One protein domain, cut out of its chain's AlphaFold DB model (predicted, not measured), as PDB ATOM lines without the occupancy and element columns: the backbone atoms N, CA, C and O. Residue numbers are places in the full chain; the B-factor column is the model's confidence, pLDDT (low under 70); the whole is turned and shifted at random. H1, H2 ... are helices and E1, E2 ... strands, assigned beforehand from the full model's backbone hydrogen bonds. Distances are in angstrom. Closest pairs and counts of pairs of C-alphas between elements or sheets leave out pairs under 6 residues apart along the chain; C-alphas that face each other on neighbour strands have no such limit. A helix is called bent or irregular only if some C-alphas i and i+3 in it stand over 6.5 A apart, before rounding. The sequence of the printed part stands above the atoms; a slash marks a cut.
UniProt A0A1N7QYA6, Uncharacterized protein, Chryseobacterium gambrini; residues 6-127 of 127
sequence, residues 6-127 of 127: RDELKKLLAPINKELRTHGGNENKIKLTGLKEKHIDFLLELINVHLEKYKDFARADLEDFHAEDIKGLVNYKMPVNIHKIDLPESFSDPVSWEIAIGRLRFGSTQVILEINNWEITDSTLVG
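Overview. This is residues 6 to 127 of the 127 residues of an uncharacterized protein of Chryseobacterium gambrini (UniProt A0A1N7QYA6). What does one see first? A strongly twisted sheet of four strands has H2b, the second arm of a long bent helix, laid slantwise over one face, and no named helix on the other face, while H1 stands beside its edge strand E1. The first arm, H2a, reaches beyond the sheet to the first part of H1, and short H3 follows the far end of H2b. What is it made of? The printed part has 122 residues with three named helices, then four named strands; the class is mixed, and the antiparallel order E1, E2, E3, E4 is a meander, each strand the antiparallel neighbour of the one before. The whole is compact, with a radius of gyration of the C-alphas of 14.9 A, yet elongated, spanning 47 by 28 by 23 A.

Arrangement. Where does H1 stand? H1, residues 6 to 23, is on the sheet but at its level, 0.6 A in height; its closest pair with E1, residues 81 to 86, is C-alphas His 23 and His 83, 5.1 A. With residues 6 to 12 alone it touches H2a, residues 37 to 49, closest at C-alphas Leu 9 and Leu 44, 6.3 A, only just about perpendicular at 71 degrees. Where does the second arm lie? H2b, residues 52 to 65, is 8.1 A in height over the sheet, over E2, residues 96 to 103, and E3, residues 109 to 116; the C-alphas of Ala 58 and Val 111, closest for H2b and E3, are 5.7 A apart. H3, residues 67 to 70, is close to H2b but not clearly touching, and not on the sheet. Which backbone atoms pair? Three hairpins have pairs within hydrogen-bond range, for instance N 83 and O 100 at 2.8 A in E1 and E2, N 113 and O 99 at 2.8 A in E2 and E3, and N 112 and O 124 at 2.8 A in E3 and E4, residues 119 to 126. Every O i to N i+4 pair is within range in H2a and H2b, and 12 of 14 are in H1; H3 is too short for such a pair.

Along the chain. Where does the first helix begin? C-alpha 6 is at (134.672, 76.067, 24.167); H1 is 24.4 A long, with a kink of 45 degrees near residue 13, and is only just irregular, C-alphas 12 and 15 being 6.6 A apart. How does H2 bend? By its hydrogen bonds it was assigned as one helix, residues 37 to 65, but C-alphas 49 and 52 are 7.6 A apart; H2a, 17.9 A, and H2b, 19.9 A, stand at a steep tilt of 61 degrees. Where do the strands run? E1 is 14.9 A long, E2 24.2 A, E3 23.1 A, and E4, which bends by 54 degrees at residue 122, 20.3 A; H3 is 5.4 A. E4 ends at C-alpha 126, (143.515, 49.820, 4.868).

Size, cuts and confidence. How large is it? The two C-alphas farthest apart, those of Glu 37 and Gly 72, are 47.6 A apart. Is it cut, and which link is long? The printed part has no cut, and the link from H1 to H2, residues 24 to 36, is long. Where is confidence low? The mean pLDDT of the printed part is 90.0, and residues 104 to 107 are under 70.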
ATOM      1  N   ARG A   6     133.940  77.141  23.476       89.00
ATOM      2  CA  ARG A   6     134.672  76.067  24.167       89.00
ATOM      3  C   ARG A   6     133.756  75.125  24.947       89.00
ATOM      4  O   ARG A   6     134.010  73.923  24.956       89.00
ATOM      5  N   ASP A   7     132.722  75.647  25.599       89.00
ATOM      6  CA  ASP A   7     131.761  74.836  26.355       89.00
ATOM      7  C   ASP A   7     130.890  73.986  25.429       89.00
ATOM      8  O   ASP A   7     130.597  72.830  25.738       89.00
ATOM      9  N   GLU A   8     130.508  74.544  24.282       90.31
ATOM     10  CA  GLU A   8     129.809  73.823  23.221       90.31
ATOM     11  C   GLU A   8     130.691  72.715  22.635       90.31
ATOM     12  O   GLU A   8     130.319  71.539  22.677       90.31
ATOM     13  N   LEU A   9     131.912  73.062  22.212       94.00
ATOM     14  CA  LEU A   9     132.864  72.097  21.675       94.00
ATOM     15  C   LEU A   9     133.168  70.977  22.681       94.00
ATOM     16  O   LEU A   9     133.289  69.820  22.296       94.00
ATOM     17  N   LYS A  10     133.249  71.273  23.983       93.19
ATOM     18  CA  LYS A  10     133.465  70.254  25.023       93.19
ATOM     19  C   LYS A  10     132.372  69.186  25.035       93.19
ATOM     20  O   LYS A  10     132.688  68.012  25.238       93.19
ATOM     21  N   LYS A  11     131.107  69.574  24.846       93.62
ATOM     22  CA  LYS A  11     129.979  68.632  24.792       93.62
ATOM     23  C   LYS A  11     130.056  67.767  23.536       93.62
ATOM     24  O   LYS A  11     129.891  66.556  23.637       93.62
ATOM     25  N   LEU A  12     130.367  68.381  22.396       94.19
ATOM     26  CA  LEU A  12     130.477  67.708  21.101       94.19
ATOM     27  C   LEU A  12     131.695  66.775  21.012       94.19
ATOM     28  O   LEU A  12     131.594  65.669  20.493       94.19
ATOM     29  N   LEU A  13     132.833  67.161  21.594       93.44
ATOM     30  CA  LEU A  13     134.043  66.336  21.620       93.44
ATOM     31  C   LEU A  13     133.946  65.145  22.570       93.44
ATOM     32  O   LEU A  13     134.747  64.226  22.445       93.44
ATOM     33  N   ALA A  14     133.039  65.143  23.549       93.44
ATOM     34  CA  ALA A  14     132.927  64.043  24.505       93.44
ATOM     35  C   ALA A  14     132.660  62.676  23.831       93.44
ATOM     36  O   ALA A  14     133.424  61.744  24.109       93.44
ATOM     37  N   PRO A  15     131.651  62.519  22.945       92.88
ATOM     38  CA  PRO A  15     131.454  61.277  22.197       92.88
ATOM     39  C   PRO A  15     132.612  60.979  21.235       92.88
ATOM     40  O   PRO A  15     133.102  59.853  21.224       92.88
ATOM     41  N   ILE A  16     133.134  61.982  20.522       93.44
ATOM     42  CA  ILE A  16     134.243  61.796  19.570       93.44
ATOM     43  C   ILE A  16     135.515  61.301  20.272       93.44
ATOM     44  O   ILE A  16     136.118  60.314  19.869       93.44
ATOM     45  N   ASN A  17     135.889  61.904  21.401       93.62
ATOM     46  CA  ASN A  17     137.027  61.455  22.203       93.62
ATOM     47  C   ASN A  17     136.813  60.074  22.831       93.62
ATOM     48  O   ASN A  17     137.791  59.406  23.170       93.62
ATOM     49  N   LYS A  18     135.561  59.647  23.033       91.75
ATOM     50  CA  LYS A  18     135.258  58.281  23.470       91.75
ATOM     51  C   LYS A  18     135.539  57.288  22.341       91.75
ATOM     52  O   LYS A  18     136.162  56.262  22.614       91.75
ATOM     53  N   GLU A  19     135.134  57.602  21.111       90.81
ATOM     54  CA  GLU A  19     135.464  56.810  19.918       90.81
ATOM     55  C   GLU A  19     136.983  56.754  19.709       90.81
ATOM     56  O   GLU A  19     137.559  55.669  19.747       90.81
ATOM     57  N   LEU A  20     137.654  57.910  19.654       90.75
ATOM     58  CA  LEU A  20     139.108  58.012  19.477       90.75
ATOM     59  C   LEU A  20     139.874  57.224  20.544       90.75
ATOM     60  O   LEU A  20     140.781  56.472  20.218       90.75
ATOM     61  N   ARG A  21     139.474  57.306  21.820       88.69
ATOM     62  CA  ARG A  21     140.115  56.527  22.894       88.69
ATOM     63  C   ARG A  21     139.931  55.018  22.725       88.69
ATOM     64  O   ARG A  21     140.798  54.255  23.142       88.69
ATOM     65  N   THR A  22     138.790  54.597  22.187       85.38
ATOM     66  CA  THR A  22     138.460  53.178  21.999       85.38
ATOM     67  C   THR A  22     139.171  52.603  20.777       85.38
ATOM     68  O   THR A  22     139.597  51.452  20.819       85.38
ATOM     69  N   HIS A  23     139.314  53.396  19.713       82.94
ATOM     70  CA  HIS A  23     139.755  52.916  18.404       82.94
ATOM     71  C   HIS A  23     141.136  53.430  17.981       82.94
ATOM     72  O   HIS A  23     141.953  52.649  17.513       82.94
ATOM     73  N   GLY A  24     141.425  54.711  18.197       76.25
ATOM     74  CA  GLY A  24     142.720  55.344  17.927       76.25
ATOM     75  C   GLY A  24     143.685  55.356  19.112       76.25
ATOM     76  O   GLY A  24     144.760  55.945  19.027       76.25
ATOM     77  N   GLY A  25     143.301  54.771  20.247       77.94
ATOM     78  CA  GLY A  25     144.081  54.829  21.478       77.94
ATOM     79  C   GLY A  25     144.159  56.233  22.095       77.94
ATOM     80  O   GLY A  25     143.478  57.179  21.703       77.94
ATOM     81  N   ASN A  26     144.982  56.381  23.136       79.00
ATOM     82  CA  ASN A  26     145.102  57.655  23.859       79.00
ATOM     83  C   ASN A  26     145.815  58.757  23.050       79.00
ATOM     84  O   ASN A  26     145.690  59.928  23.412       79.00
ATOM     85  N   GLU A  27     146.556  58.388  22.004       79.56
ATOM     86  CA  GLU A  27     147.352  59.296  21.168       79.56
ATOM     87  C   GLU A  27     146.467  60.194  20.301       79.56
ATOM     88  O   GLU A  27     146.707  61.394  20.222       79.56
ATOM     89  N   ASN A  28     145.367  59.653  19.773       84.62
ATOM     90  CA  ASN A  28     144.451  60.379  18.893       84.62
ATOM     91  C   ASN A  28     143.396  61.213  19.641       84.62
ATOM     92  O   ASN A  28     142.475  61.755  19.038       84.62
ATOM     93  N   LYS A  29     143.491  61.330  20.971       89.88
ATOM     94  CA  LYS A  29     142.534  62.104  21.771       89.88
ATOM     95  C   LYS A  29     142.773  63.611  21.630       89.88
ATOM     96  O   LYS A  29     143.834  64.121  21.988       89.88
ATOM     97  N   ILE A  30     141.718  64.357  21.313       91.75
ATOM     98  CA  ILE A  30     141.752  65.820  21.225       91.75
ATOM     99  C   ILE A  30     141.649  66.444  22.626       91.75
ATOM    100  O   ILE A  30     140.643  66.303  23.333       91.75
ATOM    101  N   LYS A  31     142.693  67.176  23.038       90.25
ATOM    102  CA  LYS A  31     142.755  67.893  24.325       90.25
ATOM    103  C   LYS A  31     142.401  69.370  24.147       90.25
ATOM    104  O   LYS A  31     143.186  70.129  23.590       90.25
ATOM    105  N   LEU A  32     141.275  69.802  24.726       86.81
ATOM    106  CA  LEU A  32     140.803  71.198  24.677       86.81
ATOM    107  C   LEU A  32     141.856  72.234  25.099       86.81
ATOM    108  O   LEU A  32     141.906  73.320  24.533       86.81
ATOM    109  N   THR A  33     142.696  71.913  26.086       86.75
ATOM    110  CA  THR A  33     143.730  72.825  26.600       86.75
ATOM    111  C   THR A  33     144.805  73.166  25.566       86.75
ATOM    112  O   THR A  33     145.455  74.195  25.711       86.75
ATOM    113  N   GLY A  34     144.991  72.330  24.537       84.81
ATOM    114  CA  GLY A  34     145.951  72.556  23.452       84.81
ATOM    115  C   GLY A  34     145.366  73.260  22.225       84.81
ATOM    116  O   GLY A  34     146.100  73.554  21.285       84.81
ATOM    117  N   LEU A  35     144.058  73.538  22.202       90.88
ATOM    118  CA  LEU A  35     143.399  74.094  21.023       90.88
ATOM    119  C   LEU A  35     143.465  75.627  20.992       90.88
ATOM    120  O   LEU A  35     142.968  76.323  21.884       90.88
ATOM    121  N   LYS A  36     144.036  76.146  19.902       92.19
ATOM    122  CA  LYS A  36     143.901  77.539  19.457       92.19
ATOM    123  C   LYS A  36     142.472  77.799  18.966       92.19
ATOM    124  O   LYS A  36     141.753  76.866  18.623       92.19
ATOM    125  N   GLU A  37     142.086  79.069  18.886       91.19
ATOM    126  CA  GLU A  37     140.746  79.484  18.444       91.19
ATOM    127  C   GLU A  37     140.379  78.941  17.056       91.19
ATOM    128  O   GLU A  37     139.321  78.345  16.907       91.19
ATOM    129  N   LYS A  38     141.302  78.993  16.085       92.44
ATOM    130  CA  LYS A  38     141.073  78.421  14.747       92.44
ATOM    131  C   LYS A  38     140.788  76.914  14.764       92.44
ATOM    132  O   LYS A  38     139.918  76.461  14.035       92.44
ATOM    133  N   HIS A  39     141.457  76.141  15.630       94.38
ATOM    134  CA  HIS A  39     141.150  74.712  15.784       94.38
ATOM    135  C   HIS A  39     139.765  74.491  16.403       94.38
ATOM    136  O   HIS A  39     139.111  73.502  16.096       94.38
ATOM    137  N   ILE A  40     139.326  75.385  17.298       94.31
ATOM    138  CA  ILE A  40     137.993  75.313  17.905       94.31
ATOM    139  C   ILE A  40     136.928  75.563  16.840       94.31
ATOM    140  O   ILE A  40     135.995  74.773  16.740       94.31
ATOM    141  N   ASP A  41     137.087  76.622  16.047       94.38
ATOM    142  CA  ASP A  41     136.159  76.954  14.963       94.38
ATOM    143  C   ASP A  41     136.105  75.835  13.918       94.38
ATOM    144  O   ASP A  41     135.023  75.353  13.595       94.38
ATOM    145  N   PHE A  42     137.269  75.332  13.501       95.19
ATOM    146  CA  PHE A  42     137.374  74.193  12.592       95.19
ATOM    147  C   PHE A  42     136.675  72.942  13.126       95.19
ATOM    148  O   PHE A  42     135.915  72.304  12.410       95.19
ATOM    149  N   LEU A  43     136.896  72.583  14.393       96.19
ATOM    150  CA  LEU A  43     136.261  71.403  14.980       96.19
ATOM    151  C   LEU A  43     134.746  71.567  15.121       96.19
ATOM    152  O   LEU A  43     134.017  70.592  14.958       96.19
ATOM    153  N   LEU A  44     134.268  72.773  15.432       96.19
ATOM    154  CA  LEU A  44     132.835  73.059  15.467       96.19
ATOM    155  C   LEU A  44     132.209  72.898  14.080       96.19
ATOM    156  O   LEU A  44     131.148  72.289  13.971       96.19
ATOM    157  N   GLU A  45     132.862  73.401  13.036       96.12
ATOM    158  CA  GLU A  45     132.407  73.249  11.654       96.12
ATOM    159  C   GLU A  45     132.453  71.783  11.208       96.12
ATOM    160  O   GLU A  45     131.437  71.241  10.774       96.12
ATOM    161  N   LEU A  46     133.577  71.096  11.432       96.56
ATOM    162  CA  LEU A  46     133.729  69.672  11.143       96.56
ATOM    163  C   LEU A  46     132.595  68.858  11.773       96.56
ATOM    164  O   LEU A  46     131.901  68.131  11.066       96.56
ATOM    165  N   ILE A  47     132.382  68.982  13.087       96.06
ATOM    166  CA  ILE A  47     131.421  68.142  13.812       96.06
ATOM    167  C   ILE A  47     129.977  68.458  13.408       96.06
ATOM    168  O   ILE A  47     129.179  67.534  13.261       96.06
ATOM    169  N   ASN A  48     129.634  69.736  13.243       95.69
ATOM    170  CA  ASN A  48     128.247  70.136  13.003       95.69
ATOM    171  C   ASN A  48     127.837  70.086  11.525       95.69
ATOM    172  O   ASN A  48     126.641  70.010  11.248       95.69
ATOM    173  N   VAL A  49     128.788  70.150  10.589       96.94
ATOM    174  CA  VAL A  49     128.491  70.309   9.155       96.94
ATOM    175  C   VAL A  49     128.976  69.121   8.327       96.94
ATOM    176  O   VAL A  49     128.225  68.614   7.496       96.94
ATOM    177  N   HIS A  50     130.211  68.659   8.536       96.94
ATOM    178  CA  HIS A  50     130.874  67.769   7.572       96.94
ATOM    179  C   HIS A  50     131.003  66.314   8.026       96.94
ATOM    180  O   HIS A  50     131.003  65.406   7.195       96.94
ATOM    181  N   LEU A  51     131.091  66.070   9.333       96.44
ATOM    182  CA  LEU A  51     131.499  64.778   9.876       96.44
ATOM    183  C   LEU A  51     130.595  63.619   9.438       96.44
ATOM    184  O   LEU A  51     131.102  62.552   9.097       96.44
ATOM    185  N   GLU A  52     129.274  63.813   9.415       96.31
ATOM    186  CA  GLU A  52     128.359  62.734   9.019       96.31
ATOM    187  C   GLU A  52     128.538  62.348   7.546       96.31
ATOM    188  O   GLU A  52     128.552  61.163   7.232       96.31
ATOM    189  N   LYS A  53     128.809  63.318   6.658       96.88
ATOM    190  CA  LYS A  53     129.111  63.043   5.244       96.88
ATOM    191  C   LYS A  53     130.353  62.160   5.103       96.88
ATOM    192  O   LYS A  53     130.352  61.229   4.304       96.88
ATOM    193  N   TYR A  54     131.402  62.426   5.880       97.38
ATOM    194  CA  TYR A  54     132.619  61.607   5.859       97.38
ATOM    195  C   TYR A  54     132.375  60.203   6.420       97.38
ATOM    196  O   TYR A  54     132.893  59.226   5.882       97.38
ATOM    197  N   LYS A  55     131.533  60.075   7.455       96.12
ATOM    198  CA  LYS A  55     131.107  58.768   7.977       96.12
ATOM    199  C   LYS A  55     130.272  57.995   6.962       96.12
ATOM    200  O   LYS A  55     130.437  56.785   6.865       96.12
ATOM    201  N   ASP A  56     129.393  58.661   6.222       96.12
ATOM    202  CA  ASP A  56     128.603  58.047   5.156       96.12
ATOM    203  C   ASP A  56     129.481  57.563   4.003       96.12
ATOM    204  O   ASP A  56     129.324  56.422   3.574       96.12
ATOM    205  N   PHE A  57     130.448  58.380   3.578       96.25
ATOM    206  CA  PHE A  57     131.431  58.000   2.566       96.25
ATOM    207  C   PHE A  57     132.232  56.764   2.997       96.25
ATOM    208  O   PHE A  57     132.176  55.730   2.339       96.25
ATOM    209  N   ALA A  58     132.889  56.823   4.160       95.50
ATOM    210  CA  ALA A  58     133.696  55.709   4.657       95.50
ATOM    211  C   ALA A  58     132.866  54.437   4.886       95.50
ATOM    212  O   ALA A  58     133.368  53.324   4.754       95.50
ATOM    213  N   ARG A  59     131.583  54.583   5.238       94.81
ATOM    214  CA  ARG A  59     130.679  53.444   5.387       94.81
ATOM    215  C   ARG A  59     130.440  52.727   4.066       94.81
ATOM    216  O   ARG A  59     130.479  51.505   4.073       94.81
ATOM    217  N   ALA A  60     130.191  53.467   2.988       93.94
ATOM    218  CA  ALA A  60     129.966  52.880   1.672       93.94
ATOM    219  C   ALA A  60     131.200  52.093   1.203       93.94
ATOM    220  O   ALA A  60     131.068  50.932   0.830       93.94
ATOM    221  N   ASP A  61     132.393  52.678   1.343       93.62
ATOM    222  CA  ASP A  61     133.659  52.022   0.988       93.62
ATOM    223  C   ASP A  61     133.895  50.740   1.807       93.62
ATOM    224  O   ASP A  61     134.284  49.703   1.271       93.62
ATOM    225  N   LEU A  62     133.615  50.769   3.116       92.50
ATOM    226  CA  LEU A  62     133.748  49.588   3.978       92.50
ATOM    227  C   LEU A  62     132.686  48.519   3.690       92.50
ATOM    228  O   LEU A  62     132.958  47.331   3.850       92.50
ATOM    229  N   GLU A  63     131.467  48.915   3.324       91.94
ATOM    230  CA  GLU A  63     130.406  47.986   2.924       91.94
ATOM    231  C   GLU A  63     130.751  47.277   1.617       91.94
ATOM    232  O   GLU A  63     130.552  46.066   1.539       91.94
ATOM    233  N   ASP A  64     131.313  47.996   0.644       91.50
ATOM    234  CA  ASP A  64     131.779  47.416  -0.617       91.50
ATOM    235  C   ASP A  64     132.938  46.436  -0.382       91.50
ATOM    236  O   ASP A  64     132.889  45.285  -0.820       91.50
ATOM    237  N   PHE A  65     133.928  46.830   0.426       90.81
ATOM    238  CA  PHE A  65     135.055  45.956   0.755       90.81
ATOM    239  C   PHE A  65     134.633  44.659   1.464       90.81
ATOM    240  O   PHE A  65     135.171  43.589   1.186       90.81
ATOM    241  N   HIS A  66     133.651  44.739   2.366       89.44
ATOM    242  CA  HIS A  66     133.132  43.591   3.115       89.44
ATOM    243  C   HIS A  66     131.867  42.978   2.500       89.44
ATOM    244  O   HIS A  66     131.161  42.241   3.194       89.44
ATOM    245  N   ALA A  67     131.554  43.263   1.230       90.00
ATOM    246  CA  ALA A  67     130.276  42.900   0.616       90.00
ATOM    247  C   ALA A  67     129.939  41.409   0.774       90.00
ATOM    248  O   ALA A  67     128.809  41.059   1.120       90.00
ATOM    249  N   GLU A  68     130.922  40.522   0.593       88.81
ATOM    250  CA  GLU A  68     130.725  39.077   0.754       88.81
ATOM    251  C   GLU A  68     130.494  38.667   2.216       88.81
ATOM    252  O   GLU A  68     129.639  37.820   2.481       88.81
ATOM    253  N   ASP A  69     131.168  39.311   3.173       86.12
ATOM    254  CA  ASP A  69     131.001  39.010   4.598       86.12
ATOM    255  C   ASP A  69     129.615  39.430   5.121       86.12
ATOM    256  O   ASP A  69     129.098  38.853   6.083       86.12
ATOM    257  N   ILE A  70     129.005  40.451   4.507       88.12
ATOM    258  CA  ILE A  70     127.719  41.021   4.941       88.12
ATOM    259  C   ILE A  70     126.528  40.587   4.079       88.12
ATOM    260  O   ILE A  70     125.386  40.881   4.430       88.12
ATOM    261  N   LYS A  71     126.761  39.838   2.998       86.69
ATOM    262  CA  LYS A  71     125.774  39.421   1.983       86.69
ATOM    263  C   LYS A  71     124.517  38.730   2.525       86.69
ATOM    264  O   LYS A  71     123.462  38.787   1.901       86.69
ATOM    265  N   GLY A  72     124.619  38.067   3.676       85.94
ATOM    266  CA  GLY A  72     123.504  37.379   4.341       85.94
ATOM    267  C   GLY A  72     122.808  38.185   5.444       85.94
ATOM    268  O   GLY A  72     121.871  37.682   6.066       85.94
ATOM    269  N   LEU A  73     123.268  39.405   5.735       86.94
ATOM    270  CA  LEU A  73     122.768  40.211   6.843       86.94
ATOM    271  C   LEU A  73     121.635  41.133   6.370       86.94
ATOM    272  O   LEU A  73     121.843  42.097   5.637       86.94
ATOM    273  N   VAL A  74     120.413  40.858   6.821       83.12
ATOM    274  CA  VAL A  74     119.228  41.669   6.491       83.12
ATOM    275  C   VAL A  74     119.236  42.976   7.293       83.12
ATOM    276  O   VAL A  74     119.463  42.956   8.502       83.12
ATOM    277  N   ASN A  75     118.933  44.106   6.640       81.75
ATOM    278  CA  ASN A  75     118.895  45.453   7.243       81.75
ATOM    279  C   ASN A  75     120.198  45.859   7.945       81.75
ATOM    280  O   ASN A  75     120.195  46.596   8.935       81.75
ATOM    281  N   TYR A  76     121.320  45.350   7.453       83.62
ATOM    282  CA  TYR A  76     122.617  45.638   8.021       83.62
ATOM    283  C   TYR A  76     123.137  46.991   7.530       83.62
ATOM    284  O   TYR A  76     123.242  47.221   6.332       83.62
ATOM    285  N   LYS A  77     123.470  47.875   8.475       85.56
ATOM    286  CA  LYS A  77     124.205  49.117   8.222       85.56
ATOM    287  C   LYS A  77     125.547  49.018   8.924       85.56
ATOM    288  O   LYS A  77     125.588  48.811  10.141       85.56
ATOM    289  N   MET A  78     126.635  49.174   8.179       87.94
ATOM    290  CA  MET A  78     127.984  49.052   8.713       87.94
ATOM    291  C   MET A  78     128.238  50.134   9.777       87.94
ATOM    292  O   MET A  78     128.161  51.336   9.490       87.94
ATOM    293  N   PRO A  79     128.516  49.754  11.039       89.25
ATOM    294  CA  PRO A  79     128.870  50.726  12.054       89.25
ATOM    295  C   PRO A  79     130.294  51.217  11.791       89.25
ATOM    296  O   PRO A  79     131.215  50.411  11.663       89.25
ATOM    297  N   VAL A  80     130.462  52.534  11.769       92.31
ATOM    298  CA  VAL A  80     131.748  53.204  11.559       92.31
ATOM    299  C   VAL A  80     132.045  54.133  12.728       92.31
ATOM    300  O   VAL A  80     131.137  54.791  13.246       92.31
ATOM    301  N   ASN A  81     133.307  54.179  13.144       91.81
ATOM    302  CA  ASN A  81     133.782  55.017  14.243       91.81
ATOM    303  C   ASN A  81     135.009  55.806  13.806       91.81
ATOM    304  O   ASN A  81     135.755  55.377  12.925       91.81
ATOM    305  N   ILE A  82     135.241  56.936  14.460       93.06
ATOM    306  CA  ILE A  82     136.429  57.742  14.202       93.06
ATOM    307  C   ILE A  82     137.634  57.106  14.895       93.06
ATOM    308  O   ILE A  82     137.633  56.881  16.108       93.06
ATOM    309  N   HIS A  83     138.668  56.828  14.110       92.06
ATOM    310  CA  HIS A  83     139.933  56.267  14.571       92.06
ATOM    311  C   HIS A  83     140.997  57.353  14.744       92.06
ATOM    312  O   HIS A  83     141.750  57.322  15.713       92.06
ATOM    313  N   LYS A  84     141.029  58.350  13.855       93.06
ATOM    314  CA  LYS A  84     141.976  59.470  13.905       93.06
ATOM    315  C   LYS A  84     141.327  60.722  13.330       93.06
ATOM    316  O   LYS A  84     140.570  60.620  12.374       93.06
ATOM    317  N   ILE A  85     141.646  61.881  13.901       94.44
ATOM    318  CA  ILE A  85     141.448  63.194  13.278       94.44
ATOM    319  C   ILE A  85     142.795  63.896  13.379       94.44
ATOM    320  O   ILE A  85     143.239  64.182  14.493       94.44
ATOM    321  N   ASP A  86     143.434  64.145  12.244       94.06
ATOM    322  CA  ASP A  86     144.632  64.968  12.188       94.06
ATOM    323  C   ASP A  86     144.215  66.422  11.995       94.06
ATOM    324  O   ASP A  86     143.536  66.763  11.025       94.06
ATOM    325  N   LEU A  87     144.529  67.272  12.970       92.31
ATOM    326  CA  LEU A  87     144.136  68.676  12.901       92.31
ATOM    327  C   LEU A  87     145.099  69.422  11.976       92.31
ATOM    328  O   LEU A  87     146.307  69.220  12.087       92.31
ATOM    329  N   PRO A  88     144.602  70.343  11.137       91.81
ATOM    330  CA  PRO A  88     145.473  71.128  10.278       91.81
ATOM    331  C   PRO A  88     146.462  71.948  11.117       91.81
ATOM    332  O   PRO A  88     146.071  72.695  12.017       91.81
ATOM    333  N   GLU A  89     147.754  71.845  10.799       86.94
ATOM    334  CA  GLU A  89     148.806  72.627  11.465       86.94
ATOM    335  C   GLU A  89     148.733  74.118  11.096       86.94
ATOM    336  O   GLU A  89     149.092  75.001  11.887       86.94
ATOM    337  N   SER A  90     148.243  74.398   9.886       86.44
ATOM    338  CA  SER A  90     148.066  75.735   9.335       86.44
ATOM    339  C   SER A  90     146.671  75.897   8.732       86.44
ATOM    340  O   SER A  90     146.100  74.964   8.184       86.44
ATOM    341  N   PHE A  91     146.130  77.108   8.835       88.62
ATOM    342  CA  PHE A  91     144.818  77.473   8.291       88.62
ATOM    343  C   PHE A  91     144.968  78.422   7.094       88.62
ATOM    344  O   PHE A  91     144.279  79.440   7.020       88.62
ATOM    345  N   SER A  92     145.957  78.162   6.238       84.62
ATOM    346  CA  SER A  92     146.102  78.823   4.935       84.62
ATOM    347  C   SER A  92     145.315  78.058   3.879       84.62
ATOM    348  O   SER A  92     145.170  76.853   4.004       84.62
ATOM    349  N   ASP A  93     144.832  78.749   2.851       81.06
ATOM    350  CA  ASP A  93     144.117  78.122   1.736       81.06
ATOM    351  C   ASP A  93     145.117  77.492   0.740       81.06
ATOM    352  O   ASP A  93     146.026  78.207   0.294       81.06
ATOM    353  N   PRO A  94     144.993  76.194   0.388       84.00
ATOM    354  CA  PRO A  94     144.027  75.217   0.909       84.00
ATOM    355  C   PRO A  94     144.434  74.610   2.261       84.00
ATOM    356  O   PRO A  94     145.605  74.314   2.503       84.00
ATOM    357  N   VAL A  95     143.447  74.395   3.139       90.81
ATOM    358  CA  VAL A  95     143.639  73.781   4.463       90.81
ATOM    359  C   VAL A  95     143.638  72.261   4.328       90.81
ATOM    360  O   VAL A  95     142.579  71.662   4.174       90.81
ATOM    361  N   SER A  96     144.805  71.628   4.405       93.75
ATOM    362  CA  SER A  96     144.933  70.166   4.314       93.75
ATOM    363  C   SER A  96     144.824  69.488   5.679       93.75
ATOM    364  O   SER A  96     145.437  69.942   6.650       93.75
ATOM    365  N   TRP A  97     144.069  68.393   5.754       96.06
ATOM    366  CA  TRP A  97     143.902  67.591   6.967       96.06
ATOM    367  C   TRP A  97     143.446  66.157   6.651       96.06
ATOM    368  O   TRP A  97     143.125  65.832   5.508       96.06
ATOM    369  N   GLU A  98     143.426  65.291   7.668       96.31
ATOM    370  CA  GLU A  98     143.119  63.864   7.513       96.31
ATOM    371  C   GLU A  98     142.115  63.379   8.568       96.31
ATOM    372  O   GLU A  98     142.154  63.785   9.736       96.31
ATOM    373  N   ILE A  99     141.244  62.446   8.184       95.94
ATOM    374  CA  ILE A  99     140.417  61.678   9.119       95.94
ATOM    375  C   ILE A  99     140.436  60.195   8.763       95.94
ATOM    376  O   ILE A  99     140.207  59.817   7.619       95.94
ATOM    377  N   ALA A 100     140.669  59.340   9.759       94.50
ATOM    378  CA  ALA A 100     140.541  57.895   9.607       94.50
ATOM    379  C   ALA A 100     139.240  57.418  10.257       94.50
ATOM    380  O   ALA A 100     138.989  57.681  11.440       94.50
ATOM    381  N   ILE A 101     138.423  56.700   9.490       94.56
ATOM    382  CA  ILE A 101     137.125  56.169   9.910       94.56
ATOM    383  C   ILE A 101     137.108  54.670   9.629       94.56
ATOM    384  O   ILE A 101     137.365  54.245   8.509       94.56
ATOM    385  N   GLY A 102     136.787  53.853  10.628       91.12
ATOM    386  CA  GLY A 102     136.878  52.406  10.477       91.12
ATOM    387  C   GLY A 102     135.967  51.601  11.386       91.12
ATOM    388  O   GLY A 102     135.059  52.123  12.051       91.12
ATOM    389  N   ARG A 103     136.214  50.286  11.394       81.50
ATOM    390  CA  ARG A 103     135.465  49.312  12.188       81.50
ATOM    391  C   ARG A 103     136.344  48.154  12.663       81.50
ATOM    392  O   ARG A 103     136.799  47.326  11.891       81.50
ATOM    393  N   LEU A 104     136.452  47.986  13.981       63.97
ATOM    394  CA  LEU A 104     137.290  46.923  14.562       63.97
ATOM    395  C   LEU A 104     136.727  45.495  14.453       63.97
ATOM    396  O   LEU A 104     137.503  44.548  14.452       63.97
ATOM    397  N   ARG A 105     135.401  45.289  14.398       60.81
ATOM    398  CA  ARG A 105     134.837  43.921  14.470       60.81
ATOM    399  C   ARG A 105     135.121  43.045  13.236       60.81
ATOM    400  O   ARG A 105     134.834  41.859  13.309       60.81
ATOM    401  N   PHE A 106     135.655  43.606  12.149       53.94
ATOM    402  CA  PHE A 106     135.942  42.916  10.884       53.94
ATOM    403  C   PHE A 106     137.396  43.173  10.438       53.94
ATOM    404  O   PHE A 106     137.642  43.648   9.341       53.94
ATOM    405  N   GLY A 107     138.376  42.898  11.307       54.53
ATOM    406  CA  GLY A 107     139.786  42.882  10.886       54.53
ATOM    407  C   GLY A 107     140.453  44.252  10.727       54.53
ATOM    408  O   GLY A 107     141.290  44.413   9.858       54.53
ATOM    409  N   SER A 108     140.131  45.224  11.587       73.75
ATOM    410  CA  SER A 108     140.813  46.535  11.644       73.75
ATOM    411  C   SER A 108     140.774  47.347  10.343       73.75
ATOM    412  O   SER A 108     141.666  48.162  10.109       73.75
ATOM    413  N   THR A 109     139.733  47.171   9.531       87.94
ATOM    414  CA  THR A 109     139.567  47.941   8.302       87.94
ATOM    415  C   THR A 109     139.201  49.392   8.591       87.94
ATOM    416  O   THR A 109     138.380  49.702   9.469       87.94
ATOM    417  N   GLN A 110     139.833  50.304   7.863       92.12
ATOM    418  CA  GLN A 110     139.566  51.733   7.945       92.12
ATOM    419  C   GLN A 110     139.785  52.415   6.602       92.12
ATOM    420  O   GLN A 110     140.620  51.997   5.804       92.12
ATOM    421  N   VAL A 111     139.056  53.501   6.395       95.12
ATOM    422  CA  VAL A 111     139.246  54.427   5.288       95.12
ATOM    423  C   VAL A 111     139.924  55.667   5.848       95.12
ATOM    424  O   VAL A 111     139.423  56.285   6.794       95.12
ATOM    425  N   ILE A 112     141.078  56.002   5.290       95.75
ATOM    426  CA  ILE A 112     141.797  57.244   5.550       95.75
ATOM    427  C   ILE A 112     141.369  58.229   4.470       95.75
ATOM    428  O   ILE A 112     141.517  57.934   3.287       95.75
ATOM    429  N   LEU A 113     140.797  59.360   4.873       97.50
ATOM    430  CA  LEU A 113     140.357  60.419   3.973       97.50
ATOM    431  C   LEU A 113     141.345  61.575   4.041       97.50
ATOM    432  O   LEU A 113     141.512  62.177   5.106       97.50
ATOM    433  N   GLU A 114     141.940  61.901   2.899       97.00
ATOM    434  CA  GLU A 114     142.711  63.125   2.713       97.00
ATOM    435  C   GLU A 114     141.769  64.235   2.251       97.00
ATOM    436  O   GLU A 114     140.994  64.061   1.303       97.00
ATOM    437  N   ILE A 115     141.791  65.368   2.953       97.00
ATOM    438  CA  ILE A 115     140.816  66.439   2.763       97.00
ATOM    439  C   ILE A 115     141.546  67.763   2.571       97.00
ATOM    440  O   ILE A 115     142.367  68.162   3.397       97.00
ATOM    441  N   ASN A 116     141.189  68.477   1.503       95.56
ATOM    442  CA  ASN A 116     141.590  69.863   1.291       95.56
ATOM    443  C   ASN A 116     140.377  70.776   1.455       95.56
ATOM    444  O   ASN A 116     139.357  70.625   0.782       95.56
ATOM    445  N   ASN A 117     140.502  71.731   2.375       92.38
ATOM    446  CA  ASN A 117     139.412  72.515   2.935       92.38
ATOM    447  C   ASN A 117     138.339  71.586   3.527       92.38
ATOM    448  O   ASN A 117     138.464  71.149   4.670       92.38
ATOM    449  N   TRP A 118     137.333  71.212   2.739       95.44
ATOM    450  CA  TRP A 118     136.244  70.319   3.153       95.44
ATOM    451  C   TRP A 118     135.896  69.259   2.099       95.44
ATOM    452  O   TRP A 118     134.906  68.529   2.237       95.44
ATOM    453  N   GLU A 119     136.703  69.165   1.045       96.31
ATOM    454  CA  GLU A 119     136.516  68.233  -0.061       96.31
ATOM    455  C   GLU A 119     137.488  67.065   0.076       96.31
ATOM    456  O   GLU A 119     138.680  67.266   0.302       96.31
ATOM    457  N   ILE A 120     136.962  65.841  -0.043       96.06
ATOM    458  CA  ILE A 120     137.790  64.633  -0.081       96.06
ATOM    459  C   ILE A 120     138.584  64.685  -1.383       96.06
ATOM    460  O   ILE A 120     137.988  64.727  -2.461       96.06
ATOM    461  N   THR A 121     139.906  64.697  -1.276       96.38
ATOM    462  CA  THR A 121     140.805  64.697  -2.434       96.38
ATOM    463  C   THR A 121     141.363  63.323  -2.736       96.38
ATOM    464  O   THR A 121     141.625  63.034  -3.900       96.38
ATOM    465  N   ASP A 122     141.510  62.487  -1.712       95.31
ATOM    466  CA  ASP A 122     141.909  61.093  -1.859       95.31
ATOM    467  C   ASP A 122     141.309  60.241  -0.731       95.31
ATOM    468  O   ASP A 122     140.943  60.753   0.337       95.31
ATOM    469  N   SER A 123     141.199  58.937  -0.968       95.19
ATOM    470  CA  SER A 123     140.841  57.963   0.057       95.19
ATOM    471  C   SER A 123     141.675  56.692  -0.071       95.19
ATOM    472  O   SER A 123     141.843  56.118  -1.142       95.19
ATOM    473  N   THR A 124     142.182  56.217   1.065       95.44
ATOM    474  CA  THR A 124     142.924  54.957   1.145       95.44
ATOM    475  C   THR A 124     142.201  53.988   2.063       95.44
ATOM    476  O   THR A 124     142.001  54.265   3.247       95.44
ATOM    477  N   LEU A 125     141.849  52.819   1.530       92.12
ATOM    478  CA  LEU A 125     141.339  51.703   2.313       92.12
ATOM    479  C   LEU A 125     142.506  50.863   2.853       92.12
ATOM    480  O   LEU A 125     143.359  50.403   2.096       92.12
ATOM    481  N   VAL A 126     142.522  50.641   4.165       87.56
ATOM    482  CA  VAL A 126     143.515  49.820   4.868       87.56
ATOM    483  C   VAL A 126     142.789  48.669   5.556       87.56
ATOM    484  O   VAL A 126     141.786  48.920   6.224       87.56
ATOM    485  N   GLY A 127     143.283  47.434   5.409       77.25
ATOM    486  CA  GLY A 127     142.691  46.201   5.943       77.25
ATOM    487  C   GLY A 127     143.691  45.066   6.081       77.25
ATOM    488  O   GLY A 127     144.719  45.106   5.369       77.25
TER     489      GLY A 127